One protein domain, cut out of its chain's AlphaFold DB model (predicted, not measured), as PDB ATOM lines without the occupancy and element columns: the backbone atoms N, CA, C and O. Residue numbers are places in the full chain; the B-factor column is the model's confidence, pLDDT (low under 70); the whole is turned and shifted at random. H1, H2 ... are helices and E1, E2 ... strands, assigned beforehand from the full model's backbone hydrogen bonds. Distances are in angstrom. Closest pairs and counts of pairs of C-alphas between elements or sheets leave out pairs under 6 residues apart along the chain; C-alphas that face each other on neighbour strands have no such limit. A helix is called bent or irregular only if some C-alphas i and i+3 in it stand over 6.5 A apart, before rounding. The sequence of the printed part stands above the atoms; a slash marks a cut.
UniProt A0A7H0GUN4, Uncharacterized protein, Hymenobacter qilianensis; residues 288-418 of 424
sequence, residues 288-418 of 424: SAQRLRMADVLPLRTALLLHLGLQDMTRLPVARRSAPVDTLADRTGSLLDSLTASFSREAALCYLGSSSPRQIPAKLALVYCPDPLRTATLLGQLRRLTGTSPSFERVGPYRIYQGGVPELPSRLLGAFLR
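What this domain is: This is residues 288 to 418 of the 424 residues of an uncharacterized protein of Hymenobacter qilianensis (UniProt A0A7H0GUN4). The short helix H4 sits in the middle, over one face of a three-stranded sheet, and packs on residues 336 to 340 of H2; H3 lies side by side with H2, running the opposite way. A small strand hairpin, E4 and E5, is set apart from that sheet, the short helix H1 grazes it, and residues 321 to 327 stick out. The printed part has 131 residues, with four named helices and five named strands in the order H1 E1 H2 E2 E3 H3 E4 E5 H4, of mixed class; the larger sheet has the order E1 E2 E3, antiparallel, and the smaller is E4 and E5, also antiparallel. The whole is compact, with a radius of gyration of the C-alphas of 15.4 A, and spans 39 by 37 by 32 A.

How they stand to each other: Start at H1, residues 294 to 297, which is on the larger sheet but only grazes it. Next find E1, residues 302 to 309, an edge strand antiparallel to E2, residues 346 to 352; look for N 306 and O 349, 2.9 A apart and within hydrogen-bond range. H2, residues 327 to 341, is not on this sheet. E2 and E3, residues 363 to 367, form a hairpin, with N 350 and O 364 within hydrogen-bond range at 2.8 A. H3, residues 372 to 385, touches H2 at a shallow tilt of 3 degrees, opposite ways; their closest C-alphas, of Leu 339 and Leu 378, are 6.2 A apart. E4, residues 392 to 395, and E5, residues 398 to 401, form a second hairpin, with N 400 and O 393 within hydrogen-bond range at 2.8 A; both are apart from E3. H4, residues 408 to 413, is on the larger sheet at a height over the sheet of 10.0 A, slantwise to the strands at 50 degrees to E3 on the local plane. H4 touches H2 with residues 336 to 340 of H2 alone, the same way at a steep tilt of 45 degrees; their closest C-alphas, of Thr 340 and Leu 412, are 5.6 A apart. H3 and H4 have every O i to N i+4 pair within hydrogen-bond range, H2 has 9 of 11, and H1 is too short for such a pair.

Where its parts are: Find C-alpha 294 at (161.271, 82.188, 225.718), where H1 begins. From first to last C-alpha, E1 runs 18.4 A, E2 19.1 A and E3 13.4 A. H2 begins at C-alpha 327, at (165.818, 111.014, 205.556), and runs 22.5 A; it is irregular, with C-alphas 331 and 334 7.3 A apart. H3 runs 19.8 A, and H4 ends at C-alpha 413, at (157.807, 94.374, 216.161).

The domain as a whole: The two C-alphas farthest apart, of Leu 300 and Val 325, are 41.1 A apart. The printed part has no cut, and its one long link is E1 to H2, 17 residues. Look for pLDDT under 70 at residues 318 to 330, 357 and 415 to 418.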
ATOM      1  N   SER A 288     150.373  80.861 211.486       87.38
ATOM      2  CA  SER A 288     150.277  79.777 212.466       87.38
ATOM      3  C   SER A 288     150.807  80.225 213.828       87.38
ATOM      4  O   SER A 288     151.919  80.756 213.927       87.38
ATOM      5  N   ALA A 289     150.022  79.985 214.882       87.12
ATOM      6  CA  ALA A 289     150.422  80.269 216.257       87.12
ATOM      7  C   ALA A 289     151.645  79.430 216.656       87.12
ATOM      8  O   ALA A 289     151.747  78.249 216.317       87.12
ATOM      9  N   GLN A 290     152.568  80.038 217.397       89.31
ATOM     10  CA  GLN A 290     153.788  79.381 217.869       89.31
ATOM     11  C   GLN A 290     153.785  79.289 219.392       89.31
ATOM     12  O   GLN A 290     153.231  80.145 220.081       89.31
ATOM     13  N   ARG A 291     154.408  78.235 219.925       89.62
ATOM     14  CA  ARG A 291     154.530  78.034 221.375       89.62
ATOM     15  C   ARG A 291     155.474  79.073 221.982       89.62
ATOM     16  O   ARG A 291     156.470  79.418 221.356       89.62
ATOM     17  N   LEU A 292     155.192  79.476 223.219       90.56
ATOM     18  CA  LEU A 292     156.112  80.243 224.057       90.56
ATOM     19  C   LEU A 292     157.342  79.383 224.384       90.56
ATOM     20  O   LEU A 292     157.223  78.438 225.162       90.56
ATOM     21  N   ARG A 293     158.506  79.688 223.796       90.50
ATOM     22  CA  ARG A 293     159.783  79.022 224.143       90.50
ATOM     23  C   ARG A 293     160.712  79.920 224.949       90.50
ATOM     24  O   ARG A 293     161.617  79.420 225.597       90.50
ATOM     25  N   MET A 294     160.456  81.226 224.970       88.56
ATOM     26  CA  MET A 294     161.271  82.188 225.718       88.56
ATOM     27  C   MET A 294     161.007  82.251 227.223       88.56
ATOM     28  O   MET A 294     161.529  83.148 227.877       88.56
ATOM     29  N   ALA A 295     160.219  81.324 227.780       89.81
ATOM     30  CA  ALA A 295     159.898  81.290 229.208       89.81
ATOM     31  C   ALA A 295     161.161  81.285 230.090       89.81
ATOM     32  O   ALA A 295     161.224  82.023 231.070       89.81
ATOM     33  N   ASP A 296     162.191  80.545 229.676       89.12
ATOM     34  CA  ASP A 296     163.435  80.362 230.434       89.12
ATOM     35  C   ASP A 296     164.314  81.621 230.495       89.12
ATOM     36  O   ASP A 296     165.213  81.720 231.329       89.12
ATOM     37  N   VAL A 297     164.071  82.596 229.611       89.75
ATOM     38  CA  VAL A 297     164.818  83.863 229.562       89.75
ATOM     39  C   VAL A 297     164.003  85.048 230.083       89.75
ATOM     40  O   VAL A 297     164.485  86.184 230.063       89.75
ATOM     41  N   LEU A 298     162.771  84.812 230.553       91.25
ATOM     42  CA  LEU A 298     161.948  85.867 231.130       91.25
ATOM     43  C   LEU A 298     162.521  86.310 232.484       91.25
ATOM     44  O   LEU A 298     162.803  85.477 233.346       91.25
ATOM     45  N   PRO A 299     162.645  87.623 232.736       89.81
ATOM     46  CA  PRO A 299     163.024  88.111 234.052       89.81
ATOM     47  C   PRO A 299     162.016  87.668 235.116       89.81
ATOM     48  O   PRO A 299     160.812  87.843 234.930       89.81
ATOM     49  N   LEU A 300     162.499  87.238 236.285       90.69
ATOM     50  CA  LEU A 300     161.642  86.921 237.442       90.69
ATOM     51  C   LEU A 300     160.801  88.117 237.913       90.69
ATOM     52  O   LEU A 300     159.757  87.949 238.530       90.69
ATOM     53  N   ARG A 301     161.237  89.341 237.593       90.62
ATOM     54  CA  ARG A 301     160.501  90.577 237.885       90.62
ATOM     55  C   ARG A 301     159.435  90.927 236.839       90.62
ATOM     56  O   ARG A 301     158.961  92.058 236.833       90.62
ATOM     57  N   THR A 302     159.106  90.034 235.907       90.00
ATOM     58  CA  THR A 302     158.071  90.292 234.895       90.00
ATOM     59  C   THR A 302     156.697  90.317 235.558       90.00
ATOM     60  O   THR A 302     156.240  89.307 236.079       90.00
ATOM     61  N   ALA A 303     156.040  91.476 235.534       85.81
ATOM     62  CA  ALA A 303     154.696  91.667 236.075       85.81
ATOM     63  C   ALA A 303     153.604  91.402 235.024       85.81
ATOM     64  O   ALA A 303     152.528  90.920 235.357       85.81
ATOM     65  N   LEU A 304     153.882  91.705 233.751       83.06
ATOM     66  CA  LEU A 304     153.005  91.397 232.619       83.06
ATOM     67  C   LEU A 304     153.850  90.991 231.410       83.06
ATOM     68  O   LEU A 304     154.788  91.697 231.035       83.06
ATOM     69  N   LEU A 305     153.480  89.874 230.785       86.12
ATOM     70  CA  LEU A 305     154.066  89.384 229.545       86.12
ATOM     71  C   LEU A 305     153.045  89.510 228.413       86.12
ATOM     72  O   LEU A 305     151.946  88.970 228.507       86.12
ATOM     73  N   LEU A 306     153.432  90.170 227.326       82.50
ATOM     74  CA  LEU A 306     152.723  90.090 226.051       82.50
ATOM     75  C   LEU A 306     153.577  89.265 225.095       82.50
ATOM     76  O   LEU A 306     154.668  89.703 224.749       82.50
ATOM     77  N   HIS A 307     153.107  88.094 224.678       87.56
ATOM     78  CA  HIS A 307     153.822  87.207 223.756       87.56
ATOM     79  C   HIS A 307     153.035  87.042 222.459       87.56
ATOM     80  O   HIS A 307     151.814  86.896 222.481       87.56
ATOM     81  N   LEU A 308     153.745  87.073 221.333       85.56
ATOM     82  CA  LEU A 308     153.207  86.763 220.017       85.56
ATOM     83  C   LEU A 308     154.118  85.752 219.330       85.56
ATOM     84  O   LEU A 308     155.305  86.003 219.123       85.56
ATOM     85  N   GLY A 309     153.533  84.618 218.951       88.94
ATOM     86  CA  GLY A 309     154.184  83.574 218.170       88.94
ATOM     87  C   GLY A 309     153.606  83.503 216.759       88.94
ATOM     88  O   GLY A 309     152.428  83.179 216.616       88.94
ATOM     89  N   LEU A 310     154.415  83.784 215.732       88.06
ATOM     90  CA  LEU A 310     153.991  83.904 214.331       88.06
ATOM     91  C   LEU A 310     154.996  83.270 213.374       88.06
ATOM     92  O   LEU A 310     156.195  83.262 213.630       88.06
ATOM     93  N   GLN A 311     154.520  82.772 212.236       87.75
ATOM     94  CA  GLN A 311     155.387  82.152 211.234       87.75
ATOM     95  C   GLN A 311     156.312  83.160 210.538       87.75
ATOM     96  O   GLN A 311     157.458  82.817 210.250       87.75
ATOM     97  N   ASP A 312     155.818  84.374 210.287       86.31
ATOM     98  CA  ASP A 312     156.531  85.463 209.624       86.31
ATOM     99  C   ASP A 312     156.417  86.768 210.432       86.31
ATOM    100  O   ASP A 312     155.374  87.427 210.458       86.31
ATOM    101  N   MET A 313     157.518  87.155 211.085       84.06
ATOM    102  CA  MET A 313     157.579  88.351 211.932       84.06
ATOM    103  C   MET A 313     157.499  89.657 211.143       84.06
ATOM    104  O   MET A 313     157.129  90.685 211.708       84.06
ATOM    105  N   THR A 314     157.773  89.638 209.835       83.62
ATOM    106  CA  THR A 314     157.690  90.842 208.991       83.62
ATOM    107  C   THR A 314     156.252  91.343 208.817       83.62
ATOM    108  O   THR A 314     156.036  92.471 208.379       83.62
ATOM    109  N   ARG A 315     155.253  90.547 209.226       81.81
ATOM    110  CA  ARG A 315     153.827  90.916 209.247       81.81
ATOM    111  C   ARG A 315     153.426  91.805 210.428       81.81
ATOM    112  O   ARG A 315     152.352  92.402 210.392       81.81
ATOM    113  N   LEU A 316     154.242  91.871 211.481       76.56
ATOM    114  CA  LEU A 316     153.923  92.599 212.713       76.56
ATOM    115  C   LEU A 316     154.031  94.133 212.604       76.56
ATOM    116  O   LEU A 316     153.117  94.820 213.088       76.56
ATOM    117  N   PRO A 317     155.094  94.706 212.000       70.00
ATOM    118  CA  PRO A 317     155.216  96.150 211.843       70.00
ATOM    119  C   PRO A 317     153.986  96.758 211.161       70.00
ATOM    120  O   PRO A 317     153.454  96.230 210.186       70.00
ATOM    121  N   VAL A 318     153.512  97.894 211.679       64.38
ATOM    122  CA  VAL A 318     152.517  98.708 210.967       64.38
ATOM    123  C   VAL A 318     153.220  99.238 209.721       64.38
ATOM    124  O   VAL A 318     154.286  99.840 209.859       64.38
ATOM    125  N   ALA A 319     152.642  99.036 208.530       52.75
ATOM    126  CA  ALA A 319     153.100  99.719 207.323       52.75
ATOM    127  C   ALA A 319     153.244 101.202 207.667       52.75
ATOM    128  O   ALA A 319     152.279 101.814 208.125       52.75
ATOM    129  N   ARG A 320     154.476 101.718 207.570       54.31
ATOM    130  CA  ARG A 320     154.891 103.038 208.055       54.31
ATOM    131  C   ARG A 320     153.904 104.073 207.518       54.31
ATOM    132  O   ARG A 320     154.018 104.492 206.372       54.31
ATOM    133  N   ARG A 321     152.893 104.445 208.313       43.09
ATOM    134  CA  ARG A 321     152.022 105.577 208.000       43.09
ATOM    135  C   ARG A 321     152.929 106.785 208.071       43.09
ATOM    136  O   ARG A 321     153.246 107.211 209.176       43.09
ATOM    137  N   SER A 322     153.423 107.188 206.900       42.16
ATOM    138  CA  SER A 322     153.843 108.541 206.545       42.16
ATOM    139  C   SER A 322     154.230 109.372 207.766       42.16
ATOM    140  O   SER A 322     153.558 110.335 208.132       42.16
ATOM    141  N   ALA A 323     155.332 108.979 208.414       45.41
ATOM    142  CA  ALA A 323     156.104 109.967 209.142       45.41
ATOM    143  C   ALA A 323     156.461 111.059 208.118       45.41
ATOM    144  O   ALA A 323     156.664 110.718 206.944       45.41
ATOM    145  N   PRO A 324     156.505 112.346 208.505       48.62
ATOM    146  CA  PRO A 324     157.087 113.354 207.626       48.62
ATOM    147  C   PRO A 324     158.436 112.813 207.160       48.62
ATOM    148  O   PRO A 324     159.134 112.205 207.970       48.62
ATOM    149  N   VAL A 325     158.713 112.938 205.861       49.75
ATOM    150  CA  VAL A 325     159.881 112.374 205.171       49.75
ATOM    151  C   VAL A 325     161.147 112.772 205.927       49.75
ATOM    152  O   VAL A 325     161.738 113.819 205.691       49.75
ATOM    153  N   ASP A 326     161.529 111.955 206.898       56.72
ATOM    154  CA  ASP A 326     162.782 112.076 207.603       56.72
ATOM    155  C   ASP A 326     163.732 111.145 206.872       56.72
ATOM    156  O   ASP A 326     163.519 109.930 206.802       56.72
ATOM    157  N   THR A 327     164.783 111.729 206.305       62.81
ATOM    158  CA  THR A 327     165.818 111.014 205.556       62.81
ATOM    159  C   THR A 327     166.356 109.794 206.312       62.81
ATOM    160  O   THR A 327     166.764 108.816 205.686       62.81
ATOM    161  N   LEU A 328     166.325 109.804 207.650       66.00
ATOM    162  CA  LEU A 328     166.759 108.684 208.482       66.00
ATOM    163  C   LEU A 328     165.749 107.523 208.503       66.00
ATOM    164  O   LEU A 328     166.157 106.360 208.531       66.00
ATOM    165  N   ALA A 329     164.442 107.794 208.451       66.62
ATOM    166  CA  ALA A 329     163.410 106.756 208.387       66.62
ATOM    167  C   ALA A 329     163.445 106.000 207.048       66.62
ATOM    168  O   ALA A 329     163.361 104.769 207.044       66.62
ATOM    169  N   ASP A 330     163.669 106.714 205.943       68.50
ATOM    170  CA  ASP A 330     163.820 106.109 204.614       68.50
ATOM    171  C   ASP A 330     165.109 105.283 204.511       68.50
ATOM    172  O   ASP A 330     165.094 104.154 204.021       68.50
ATOM    173  N   ARG A 331     166.222 105.793 205.057       72.00
ATOM    174  CA  ARG A 331     167.524 105.097 205.043       72.00
ATOM    175  C   ARG A 331     167.578 103.863 205.940       72.00
ATOM    176  O   ARG A 331     168.299 102.921 205.631       72.00
ATOM    177  N   THR A 332     166.860 103.863 207.062       80.19
ATOM    178  CA  THR A 332     166.864 102.728 208.007       80.19
ATOM    179  C   THR A 332     165.838 101.658 207.653       80.19
ATOM    180  O   THR A 332     165.951 100.531 208.126       80.19
ATOM    181  N   GLY A 333     164.869 101.975 206.795       80.94
ATOM    182  CA  GLY A 333     163.722 101.128 206.510       80.94
ATOM    183  C   GLY A 333     164.052  99.701 206.071       80.94
ATOM    184  O   GLY A 333     163.696  98.745 206.755       80.94
ATOM    185  N   SER A 334     164.767  99.552 204.958       84.44
ATOM    186  CA  SER A 334     165.131  98.236 204.407       84.44
ATOM    187  C   SER A 334     165.974  97.397 205.374       84.44
ATOM    188  O   SER A 334     165.869  96.166 205.412       84.44
ATOM    189  N   LEU A 335     166.789  98.060 206.199       88.56
ATOM    190  CA  LEU A 335     167.607  97.408 207.210       88.56
ATOM    191  C   LEU A 335     166.771  96.927 208.402       88.56
ATOM    192  O   LEU A 335     167.029  95.842 208.917       88.56
ATOM    193  N   LEU A 336     165.758  97.689 208.819       88.25
ATOM    194  CA  LEU A 336     164.803  97.267 209.848       88.25
ATOM    195  C   LEU A 336     163.969  96.070 209.383       88.25
ATOM    196  O   LEU A 336     163.739  95.151 210.167       88.25
ATOM    197  N   ASP A 337     163.579  96.037 208.109       86.75
ATOM    198  CA  ASP A 337     162.844  94.907 207.531       86.75
ATOM    199  C   ASP A 337     163.738  93.654 207.486       86.75
ATOM    200  O   ASP A 337     163.336  92.574 207.923       86.75
ATOM    201  N   SER A 338     165.004  93.820 207.083       90.50
ATOM    202  CA  SER A 338     166.016  92.751 207.107       90.50
ATOM    203  C   SER A 338     166.313  92.247 208.522       90.50
ATOM    204  O   SER A 338     166.507  91.050 208.731       90.50
ATOM    205  N   LEU A 339     166.349  93.153 209.503       90.38
ATOM    206  CA  LEU A 339     166.554  92.821 210.910       90.38
ATOM    207  C   LEU A 339     165.353  92.048 211.466       90.38
ATOM    208  O   LEU A 339     165.542  91.013 212.097       90.38
ATOM    209  N   THR A 340     164.132  92.485 211.156       89.38
ATOM    210  CA  THR A 340     162.891  91.803 211.558       89.38
ATOM    211  C   THR A 340     162.798  90.401 210.958       89.38
ATOM    212  O   THR A 340     162.469  89.448 211.658       89.38
ATOM    213  N   ALA A 341     163.178  90.245 209.686       88.81
ATOM    214  CA  ALA A 341     163.247  88.950 209.012       88.81
ATOM    215  C   ALA A 341     164.323  88.011 209.595       88.81
ATOM    216  O   ALA A 341     164.280  86.806 209.354       88.81
ATOM    217  N   SER A 342     165.294  88.542 210.351       91.31
ATOM    218  CA  SER A 342     166.321  87.738 211.031       91.31
ATOM    219  C   SER A 342     165.861  87.150 212.368       91.31
ATOM    220  O   SER A 342     166.579  86.338 212.948       91.31
ATOM    221  N   PHE A 343     164.693  87.554 212.875       90.94
ATOM    222  CA  PHE A 343     164.173  87.068 214.149       90.94
ATOM    223  C   PHE A 343     163.500  85.702 214.022       90.94
ATOM    224  O   PHE A 343     163.064  85.273 212.955       90.94
ATOM    225  N   SER A 344     163.427  85.003 215.150       88.06
ATOM    226  CA  SER A 344     162.671  83.770 215.282       88.06
ATOM    227  C   SER A 344     161.171  84.031 215.167       88.06
ATOM    228  O   SER A 344     160.693  85.159 215.123       88.06
ATOM    229  N   ARG A 345     160.407  82.944 215.201       90.06
ATOM    230  CA  ARG A 345     158.948  82.933 215.110       90.06
ATOM    231  C   ARG A 345     158.221  83.362 216.395       90.06
ATOM    232  O   ARG A 345     157.050  83.036 216.575       90.06
ATOM    233  N   GLU A 346     158.897  84.036 217.322       89.38
ATOM    234  CA  GLU A 346     158.270  84.568 218.533       89.38
ATOM    235  C   GLU A 346     158.920  85.868 219.024       89.38
ATOM    236  O   GLU A 346     160.137  86.046 218.956       89.38
ATOM    237  N   ALA A 347     158.092  86.763 219.560       88.50
ATOM    238  CA  ALA A 347     158.502  87.977 220.256       88.50
ATOM    239  C   ALA A 347     157.700  88.139 221.544       88.50
ATOM    240  O   ALA A 347     156.531  87.751 221.609       88.50
ATOM    241  N   ALA A 348     158.297  88.777 222.548       86.88
ATOM    242  CA  ALA A 348     157.558  89.206 223.724       86.88
ATOM    243  C   ALA A 348     157.934  90.601 224.215       86.88
ATOM    244  O   ALA A 348     159.042  91.085 224.003       86.88
ATOM    245  N   LEU A 349     156.995  91.219 224.928       85.12
ATOM    246  CA  LEU A 349     157.193  92.406 225.745       85.12
ATOM    247  C   LEU A 349     157.000  92.048 227.206       85.12
ATOM    248  O   LEU A 349     155.913  91.642 227.616       85.12
ATOM    249  N   CYS A 350     158.039  92.269 227.994       86.50
ATOM    250  CA  CYS A 350     157.987  92.147 229.438       86.50
ATOM    251  C   CYS A 350     157.810  93.539 230.033       86.50
ATOM    252  O   CYS A 350     158.679  94.399 229.870       86.50
ATOM    253  N   TYR A 351     156.713  93.754 230.748       84.00
ATOM    254  CA  TYR A 351     156.570  94.864 231.681       84.00
ATOM    255  C   TYR A 351     157.112  94.414 233.026       84.00
ATOM    256  O   TYR A 351     156.641  93.434 233.607       84.00
ATOM    257  N   LEU A 352     158.128  95.112 233.508       87.81
ATOM    258  CA  LEU A 352     158.826  94.744 234.726       87.81
ATOM    259  C   LEU A 352     158.154  95.400 235.926       87.81
ATOM    260  O   LEU A 352     157.748  96.558 235.856       87.81
ATOM    261  N   GLY A 353     158.064  94.667 237.030       85.00
ATOM    262  CA  GLY A 353     157.572  95.182 238.298       85.00
ATOM    263  C   GLY A 353     158.334  96.440 238.706       85.00
ATOM    264  O   GLY A 353     159.556  96.525 238.557       85.00
ATOM    265  N   SER A 354     157.586  97.423 239.197       82.31
ATOM    266  CA  SER A 354     158.125  98.643 239.785       82.31
ATOM    267  C   SER A 354     158.077  98.529 241.305       82.31
ATOM    268  O   SER A 354     157.097  98.024 241.851       82.31
ATOM    269  N   SER A 355     159.100  99.037 241.994       80.44
ATOM    270  CA  SER A 355     159.108  99.139 243.460       80.44
ATOM    271  C   SER A 355     158.208 100.265 243.981       80.44
ATOM    272  O   SER A 355     157.934 100.327 245.176       80.44
ATOM    273  N   SER A 356     157.736 101.162 243.104       79.06
ATOM    274  CA  SER A 356     156.855 102.272 243.470       79.06
ATOM    275  C   SER A 356     155.810 102.579 242.387       79.06
ATOM    276  O   SER A 356     156.155 102.638 241.203       79.06
ATOM    277  N   PRO A 357     154.558 102.914 242.758       68.88
ATOM    278  CA  PRO A 357     153.527 103.361 241.815       68.88
ATOM    279  C   PRO A 357     153.902 104.621 241.021       68.88
ATOM    280  O   PRO A 357     153.305 104.891 239.979       68.88
ATOM    281  N   ARG A 358     154.870 105.416 241.505       76.31
ATOM    282  CA  ARG A 358     155.338 106.639 240.831       76.31
ATOM    283  C   ARG A 358     156.312 106.334 239.693       76.31
ATOM    284  O   ARG A 358     156.294 107.038 238.684       76.31
ATOM    285  N   GLN A 359     157.102 105.268 239.810       79.06
ATOM    286  CA  GLN A 359     158.089 104.896 238.799       79.06
ATOM    287  C   GLN A 359     157.409 104.305 237.559       79.06
ATOM    288  O   GLN A 359     156.418 103.582 237.658       79.06
ATOM    289  N   ILE A 360     157.939 104.625 236.380       72.94
ATOM    290  CA  ILE A 360     157.482 104.017 235.130       72.94
ATOM    291  C   ILE A 360     158.072 102.601 235.063       72.94
ATOM    292  O   ILE A 360     159.295 102.467 235.153       72.94
ATOM    293  N   PRO A 361     157.242 101.554 234.895       75.81
ATOM    294  CA  PRO A 361     157.720 100.192 234.707       75.81
ATOM    295  C   PRO A 361     158.718 100.118 233.552       75.81
ATOM    296  O   PRO A 361     158.421 100.543 232.432       75.81
ATOM    297  N   ALA A 362     159.896  99.555 233.815       83.50
ATOM    298  CA  ALA A 362     160.838  99.243 232.751       83.50
ATOM    299  C   ALA A 362     160.226  98.190 231.813       83.50
ATOM    300  O   ALA A 362     159.487  97.307 232.253       83.50
ATOM    301  N   LYS A 363     160.542  98.278 230.520       83.44
ATOM    302  CA  LYS A 363     160.054  97.346 229.498       83.44
ATOM    303  C   LYS A 363     161.227  96.641 228.828       83.44
ATOM    304  O   LYS A 363     162.249  97.273 228.572       83.44
ATOM    305  N   LEU A 364     161.065  95.362 228.505       87.44
ATOM    306  CA  LEU A 364     162.032  94.596 227.716       87.44
ATOM    307  C   LEU A 364     161.323  93.917 226.551       87.44
ATOM    308  O   LEU A 364     160.390  93.151 226.765       87.44
ATOM    309  N   ALA A 365     161.775  94.201 225.333       88.31
ATOM    310  CA  ALA A 365     161.386  93.435 224.158       88.31
ATOM    311  C   ALA A 365     162.372  92.276 223.977       88.31
ATOM    312  O   ALA A 365     163.584  92.495 223.970       88.31
ATOM    313  N   LEU A 366     161.852  91.061 223.846       90.00
ATOM    314  CA  LEU A 366     162.621  89.832 223.704       90.00
ATOM    315  C   LEU A 366     162.295  89.178 222.363       90.00
ATOM    316  O   LEU A 366     161.126  89.026 222.011       90.00
ATOM    317  N   VAL A 367     163.338  88.784 221.637       91.12
ATOM    318  CA  VAL A 367     163.267  88.018 220.387       91.12
ATOM    319  C   VAL A 367     164.424  87.031 220.353       91.12
ATOM    320  O   VAL A 367     165.539  87.373 220.755       91.12
ATOM    321  N   TYR A 368     164.191  85.820 219.849       91.12
ATOM    322  CA  TYR A 368     165.307  84.931 219.535       91.12
ATOM    323  C   TYR A 368     165.872  85.266 218.161       91.12
ATOM    324  O   TYR A 368     165.142  85.611 217.237       91.12
ATOM    325  N   CYS A 369     167.186  85.133 218.024       92.06
ATOM    326  CA  CYS A 369     167.899  85.349 216.771       92.06
ATOM    327  C   CYS A 369     168.533  84.012 216.367       92.06
ATOM    328  O   CYS A 369     169.539  83.636 216.970       92.06
ATOM    329  N   PRO A 370     167.947  83.266 215.410       90.75
ATOM    330  CA  PRO A 370     168.474  81.969 214.979       90.75
ATOM    331  C   PRO A 370     169.900  82.052 214.424       90.75
ATOM    332  O   PRO A 370     170.667  81.109 214.576       90.75
ATOM    333  N   ASP A 371     170.258  83.193 213.824       94.25
ATOM    334  CA  ASP A 371     171.609  83.510 213.358       94.25
ATOM    335  C   ASP A 371     172.126  84.784 214.058       94.25
ATOM    336  O   ASP A 371     171.946  85.903 213.557       94.25
ATOM    337  N   PRO A 372     172.766  84.641 215.235       91.69
ATOM    338  CA  PRO A 372     173.267  85.776 216.002       91.69
ATOM    339  C   PRO A 372     174.303  86.617 215.247       91.69
ATOM    340  O   PRO A 372     174.378  87.824 215.476       91.69
ATOM    341  N   LEU A 373     175.096  86.013 214.351       93.44
ATOM    342  CA  LEU A 373     176.139  86.715 213.593       93.44
ATOM    343  C   LEU A 373     175.521  87.641 212.547       93.44
ATOM    344  O   LEU A 373     175.904  88.814 212.445       93.44
ATOM    345  N   ARG A 374     174.521  87.149 211.809       94.19
ATOM    346  CA  ARG A 374     173.766  87.967 210.856       94.19
ATOM    347  C   ARG A 374     173.037  89.100 211.563       94.19
ATOM    348  O   ARG A 374     173.185  90.254 211.158       94.19
ATOM    349  N   THR A 375     172.313  88.814 212.646       92.94
ATOM    350  CA  THR A 375     171.613  89.854 213.415       92.94
ATOM    351  C   THR A 375     172.595  90.888 213.978       92.94
ATOM    352  O   THR A 375     172.351  92.091 213.861       92.94
ATOM    353  N   ALA A 376     173.743  90.464 214.522       91.31
ATOM    354  CA  ALA A 376     174.771  91.379 215.022       91.31
ATOM    355  C   ALA A 376     175.346  92.282 213.918       91.31
ATOM    356  O   ALA A 376     175.586  93.468 214.160       91.31
ATOM    357  N   THR A 377     175.512  91.746 212.705       93.19
ATOM    358  CA  THR A 377     175.967  92.499 211.528       93.19
ATOM    359  C   THR A 377     174.949  93.564 211.124       93.19
ATOM    360  O   THR A 377     175.320  94.728 210.970       93.19
ATOM    361  N   LEU A 378     173.662  93.205 211.035       92.75
ATOM    362  CA  LEU A 378     172.575  94.136 210.704       92.75
ATOM    363  C   LEU A 378     172.435  95.239 211.765       92.75
ATOM    364  O   LEU A 378     172.329  96.417 211.431       92.75
ATOM    365  N   LEU A 379     172.527  94.888 213.051       90.88
ATOM    366  CA  LEU A 379     172.553  95.866 214.142       90.88
ATOM    367  C   LEU A 379     173.787  96.782 214.065       90.88
ATOM    368  O   LEU A 379     173.694  97.973 214.357       90.88
ATOM    369  N   GLY A 380     174.944  96.251 213.662       91.06
ATOM    370  CA  GLY A 380     176.160  97.032 213.430       91.06
ATOM    371  C   GLY A 380     176.014  98.030 212.284       91.06
ATOM    372  O   GLY A 380     176.398  99.190 212.434       91.06
ATOM    373  N   GLN A 381     175.412  97.610 211.172       91.19
ATOM    374  CA  GLN A 381     175.070  98.495 210.057       91.19
ATOM    375  C   GLN A 381     174.087  99.585 210.499       91.19
ATOM    376  O   GLN A 381     174.288 100.751 210.169       91.19
ATOM    377  N   LEU A 382     173.088  99.236 211.318       90.50
ATOM    378  CA  LEU A 382     172.089 100.183 211.816       90.50
ATOM    379  C   LEU A 382     172.733 101.265 212.686       90.50
ATOM    380  O   LEU A 382     172.436 102.449 212.528       90.50
ATOM    381  N   ARG A 383     173.675 100.880 213.557       89.81
ATOM    382  CA  ARG A 383     174.461 101.831 214.360       89.81
ATOM    383  C   ARG A 383     175.296 102.769 213.490       89.81
ATOM    384  O   ARG A 383     175.274 103.971 213.723       89.81
ATOM    385  N   ARG A 384     175.971 102.251 212.454       88.81
ATOM    386  CA  ARG A 384     176.745 103.086 211.512       88.81
ATOM    387  C   ARG A 384     175.858 104.086 210.773       88.81
ATOM    388  O   ARG A 384     176.220 105.251 210.679       88.81
ATOM    389  N   LEU A 385     174.690 103.650 210.300       87.75
ATOM    390  CA  LEU A 385     173.734 104.512 209.592       87.75
ATOM    391  C   LEU A 385     173.146 105.617 210.477       87.75
ATOM    392  O   LEU A 385     172.796 106.678 209.971       87.75
ATOM    393  N   THR A 386     173.034 105.372 211.781       87.06
ATOM    394  CA  THR A 386     172.492 106.334 212.754       87.06
ATOM    395  C   THR A 386     173.570 107.155 213.462       87.06
ATOM    396  O   THR A 386     173.236 107.959 214.325       87.06
ATOM    397  N   GLY A 387     174.855 106.951 213.146       86.94
ATOM    398  CA  GLY A 387     175.967 107.610 213.843       86.94
ATOM    399  C   GLY A 387     176.105 107.208 215.318       86.94
ATOM    400  O   GLY A 387     176.718 107.929 216.100       86.94
ATOM    401  N   THR A 388     175.530 106.073 215.722       87.88
ATOM    402  CA  THR A 388     175.544 105.620 217.119       87.88
ATOM    403  C   THR A 388     176.857 104.927 217.455       87.88
ATOM    404  O   THR A 388     177.367 104.134 216.660       87.88
ATOM    405  N   SER A 389     177.379 105.188 218.658       85.88
ATOM    406  CA  SER A 389     178.634 104.598 219.127       85.88
ATOM    407  C   SER A 389     178.623 103.062 219.014       85.88
ATOM    408  O   SER A 389     177.647 102.417 219.415       85.88
ATOM    409  N   PRO A 390     179.705 102.441 218.507       84.56
ATOM    410  CA  PRO A 390     179.858 100.990 218.513       84.56
ATOM    411  C   PRO A 390     180.204 100.433 219.904       84.56
ATOM    412  O   PRO A 390     180.271  99.211 220.054       84.56
ATOM    413  N   SER A 391     180.444 101.298 220.899       88.06
ATOM    414  CA  SER A 391     180.738 100.892 222.272       88.06
ATOM    415  C   SER A 391     179.602 100.063 222.864       88.06
ATOM    416  O   SER A 391     178.423 100.318 222.605       88.06
ATOM    417  N   PHE A 392     179.966  99.100 223.704       90.75
ATOM    418  CA  PHE A 392     179.016  98.303 224.461       90.75
ATOM    419  C   PHE A 392     179.375  98.300 225.938       90.75
ATOM    420  O   PHE A 392     180.547  98.335 226.308       90.75
ATOM    421  N   GLU A 393     178.350  98.197 226.768       93.44
ATOM    422  CA  GLU A 393     178.502  97.858 228.174       93.44
ATOM    423  C   GLU A 393     178.450  96.334 228.322       93.44
ATOM    424  O   GLU A 393     177.675  95.654 227.638       93.44
ATOM    425  N   ARG A 394     179.293  95.770 229.189       93.25
ATOM    426  CA  ARG A 394     179.300  94.333 229.471       93.25
ATOM    427  C   ARG A 394     178.674  94.080 230.833       93.25
ATOM    428  O   ARG A 394     179.198  94.531 231.843       93.25
ATOM    429  N   VAL A 395     177.606  93.288 230.852       88.00
ATOM    430  CA  VAL A 395     176.923  92.865 232.079       88.00
ATOM    431  C   VAL A 395     176.905  91.340 232.103       88.00
ATOM    432  O   VAL A 395     176.118  90.695 231.411       88.00
ATOM    433  N   GLY A 396     177.841  90.751 232.852       90.06
ATOM    434  CA  GLY A 396     178.066  89.303 232.864       90.06
ATOM    435  C   GLY A 396     178.401  88.757 231.461       90.06
ATOM    436  O   GLY A 396     179.377  89.213 230.844       90.06
ATOM    437  N   PRO A 397     177.629  87.783 230.934       87.62
ATOM    438  CA  PRO A 397     177.812  87.265 229.578       87.62
ATOM    439  C   PRO A 397     177.184  88.159 228.493       87.62
ATOM    440  O   PRO A 397     177.421  87.933 227.307       87.62
ATOM    441  N   TYR A 398     176.399  89.172 228.869       88.25
ATOM    442  CA  TYR A 398     175.650  90.004 227.932       88.25
ATOM    443  C   TYR A 398     176.433  91.249 227.510       88.25
ATOM    444  O   TYR A 398     177.206  91.825 228.280       88.25
ATOM    445  N   ARG A 399     176.200  91.681 226.267       91.62
ATOM    446  CA  ARG A 399     176.700  92.946 225.713       91.62
ATOM    447  C   ARG A 399     175.516  93.845 225.388       91.62
ATOM    448  O   ARG A 399     174.621  93.431 224.654       91.62
ATOM    449  N   ILE A 400     175.530  95.061 225.914       90.25
ATOM    450  CA  ILE A 400     174.468  96.051 225.747       90.25
ATOM    451  C   ILE A 400     174.969  97.128 224.792       90.25
ATOM    452  O   ILE A 400     175.991  97.759 225.048       90.25
ATOM    453  N   TYR A 401     174.246  97.336 223.694       90.00
ATOM    454  CA  TYR A 401     174.555  98.355 222.693       90.00
ATOM    455  C   TYR A 401     173.461  99.415 222.668       90.00
ATOM    456  O   TYR A 401     172.276  99.100 222.805       90.00
ATOM    457  N   GLN A 402     173.841 100.659 222.391       86.94
ATOM    458  CA  GLN A 402     172.878 101.709 222.082       86.94
ATOM    459  C   GLN A 402     172.323 101.511 220.660       86.94
ATOM    460  O   GLN A 402     173.066 101.225 219.720       86.94
ATOM    461  N   GLY A 403     170.999 101.618 220.505       78.00
ATOM    462  CA  GLY A 403     170.305 101.290 219.253       78.00
ATOM    463  C   GLY A 403     170.217 102.423 218.224       78.00
ATOM    464  O   GLY A 403     169.975 102.137 217.055       78.00
ATOM    465  N   GLY A 404     170.370 103.689 218.630       79.25
ATOM    466  CA  GLY A 404     170.377 104.853 217.724       79.25
ATOM    467  C   GLY A 404     169.045 105.251 217.091       79.25
ATOM    468  O   GLY A 404     168.858 106.399 216.704       79.25
ATOM    469  N   VAL A 405     168.107 104.312 216.991       80.56
ATOM    470  CA  VAL A 405     166.788 104.513 216.394       80.56
ATOM    471  C   VAL A 405     165.742 104.725 217.493       80.56
ATOM    472  O   VAL A 405     165.560 103.840 218.339       80.56
ATOM    473  N   PRO A 406     165.002 105.848 217.476       78.25
ATOM    474  CA  PRO A 406     163.893 106.071 218.393       78.25
ATOM    475  C   PRO A 406     162.822 104.986 218.265       78.25
ATOM    476  O   PRO A 406     162.415 104.619 217.160       78.25
ATOM    477  N   GLU A 407     162.349 104.491 219.410       75.94
ATOM    478  CA  GLU A 407     161.306 103.461 219.502       75.94
ATOM    479  C   GLU A 407     161.616 102.184 218.685       75.94
ATOM    480  O   GLU A 407     160.695 101.530 218.189       75.94
ATOM    481  N   LEU A 408     162.900 101.804 218.560       81.50
ATOM    482  CA  LEU A 408     163.362 100.647 217.774       81.50
ATOM    483  C   LEU A 408     162.521  99.365 217.970       81.50
ATOM    484  O   LEU A 408     162.132  98.781 216.959       81.50
ATOM    485  N   PRO A 409     162.148  98.942 219.200       81.62
ATOM    486  CA  PRO A 409     161.299  97.763 219.382       81.62
ATOM    487  C   PRO A 409     159.949  97.864 218.667       81.62
ATOM    488  O   PRO A 409     159.502  96.900 218.058       81.62
ATOM    489  N   SER A 410     159.317  99.039 218.679       78.00
ATOM    490  CA  SER A 410     158.026  99.254 218.017       78.00
ATOM    491  C   SER A 410     158.136  99.306 216.494       78.00
ATOM    492  O   SER A 410     157.218  98.891 215.791       78.00
ATOM    493  N   ARG A 411     159.281  99.765 215.974       81.19
ATOM    494  CA  ARG A 411     159.555  99.759 214.533       81.19
ATOM    495  C   ARG A 411     159.814  98.351 214.005       81.19
ATOM    496  O   ARG A 411     159.457  98.066 212.872       81.19
ATOM    497  N   LEU A 412     160.417  97.493 214.827       83.38
ATOM    498  CA  LEU A 412     160.743  96.111 214.471       83.38
ATOM    499  C   LEU A 412     159.582  95.143 214.675       83.38
ATOM    500  O   LEU A 412     159.419  94.194 213.922       83.38
ATOM    501  N   LEU A 413     158.792  95.354 215.721       79.62
ATOM    502  CA  LEU A 413     157.807  94.374 216.161       79.62
ATOM    503  C   LEU A 413     156.394  94.947 216.178       79.62
ATOM    504  O   LEU A 413     155.476  94.206 216.461       79.62
ATOM    505  N   GLY A 414     156.181  96.221 215.840       77.44
ATOM    506  CA  GLY A 414     154.856  96.830 215.715       77.44
ATOM    507  C   GLY A 414     154.418  97.688 216.907       77.44
ATOM    508  O   GLY A 414     155.039  97.735 217.969       77.44
ATOM    509  N   ALA A 415     153.303  98.400 216.718       68.94
ATOM    510  CA  ALA A 415     152.815  99.429 217.643       68.94
ATOM    511  C   ALA A 415     152.382  98.903 219.022       68.94
ATOM    512  O   ALA A 415     152.387  99.669 219.984       68.94
ATOM    513  N   PHE A 416     152.099  97.604 219.172       65.94
ATOM    514  CA  PHE A 416     151.832  97.034 220.496       65.94
ATOM    515  C   PHE A 416     153.064  97.116 221.422       65.94
ATOM    516  O   PHE A 416     152.901  97.137 222.643       65.94
ATOM    517  N   LEU A 417     154.275  97.271 220.858       64.44
ATOM    518  CA  LEU A 417     155.527  97.511 221.587       64.44
ATOM    519  C   LEU A 417     155.908  98.983 221.745       64.44
ATOM    520  O   LEU A 417     157.038  99.278 222.149       64.44
ATOM    521  N   ARG A 418     155.016  99.922 221.417       64.44
ATOM    522  CA  ARG A 418     155.348 101.341 221.522       64.44
ATOM    523  C   ARG A 418     155.684 101.697 222.972       64.44
ATOM    524  O   ARG A 418     154.892 101.531 223.902       64.44
TER     525      ARG A 418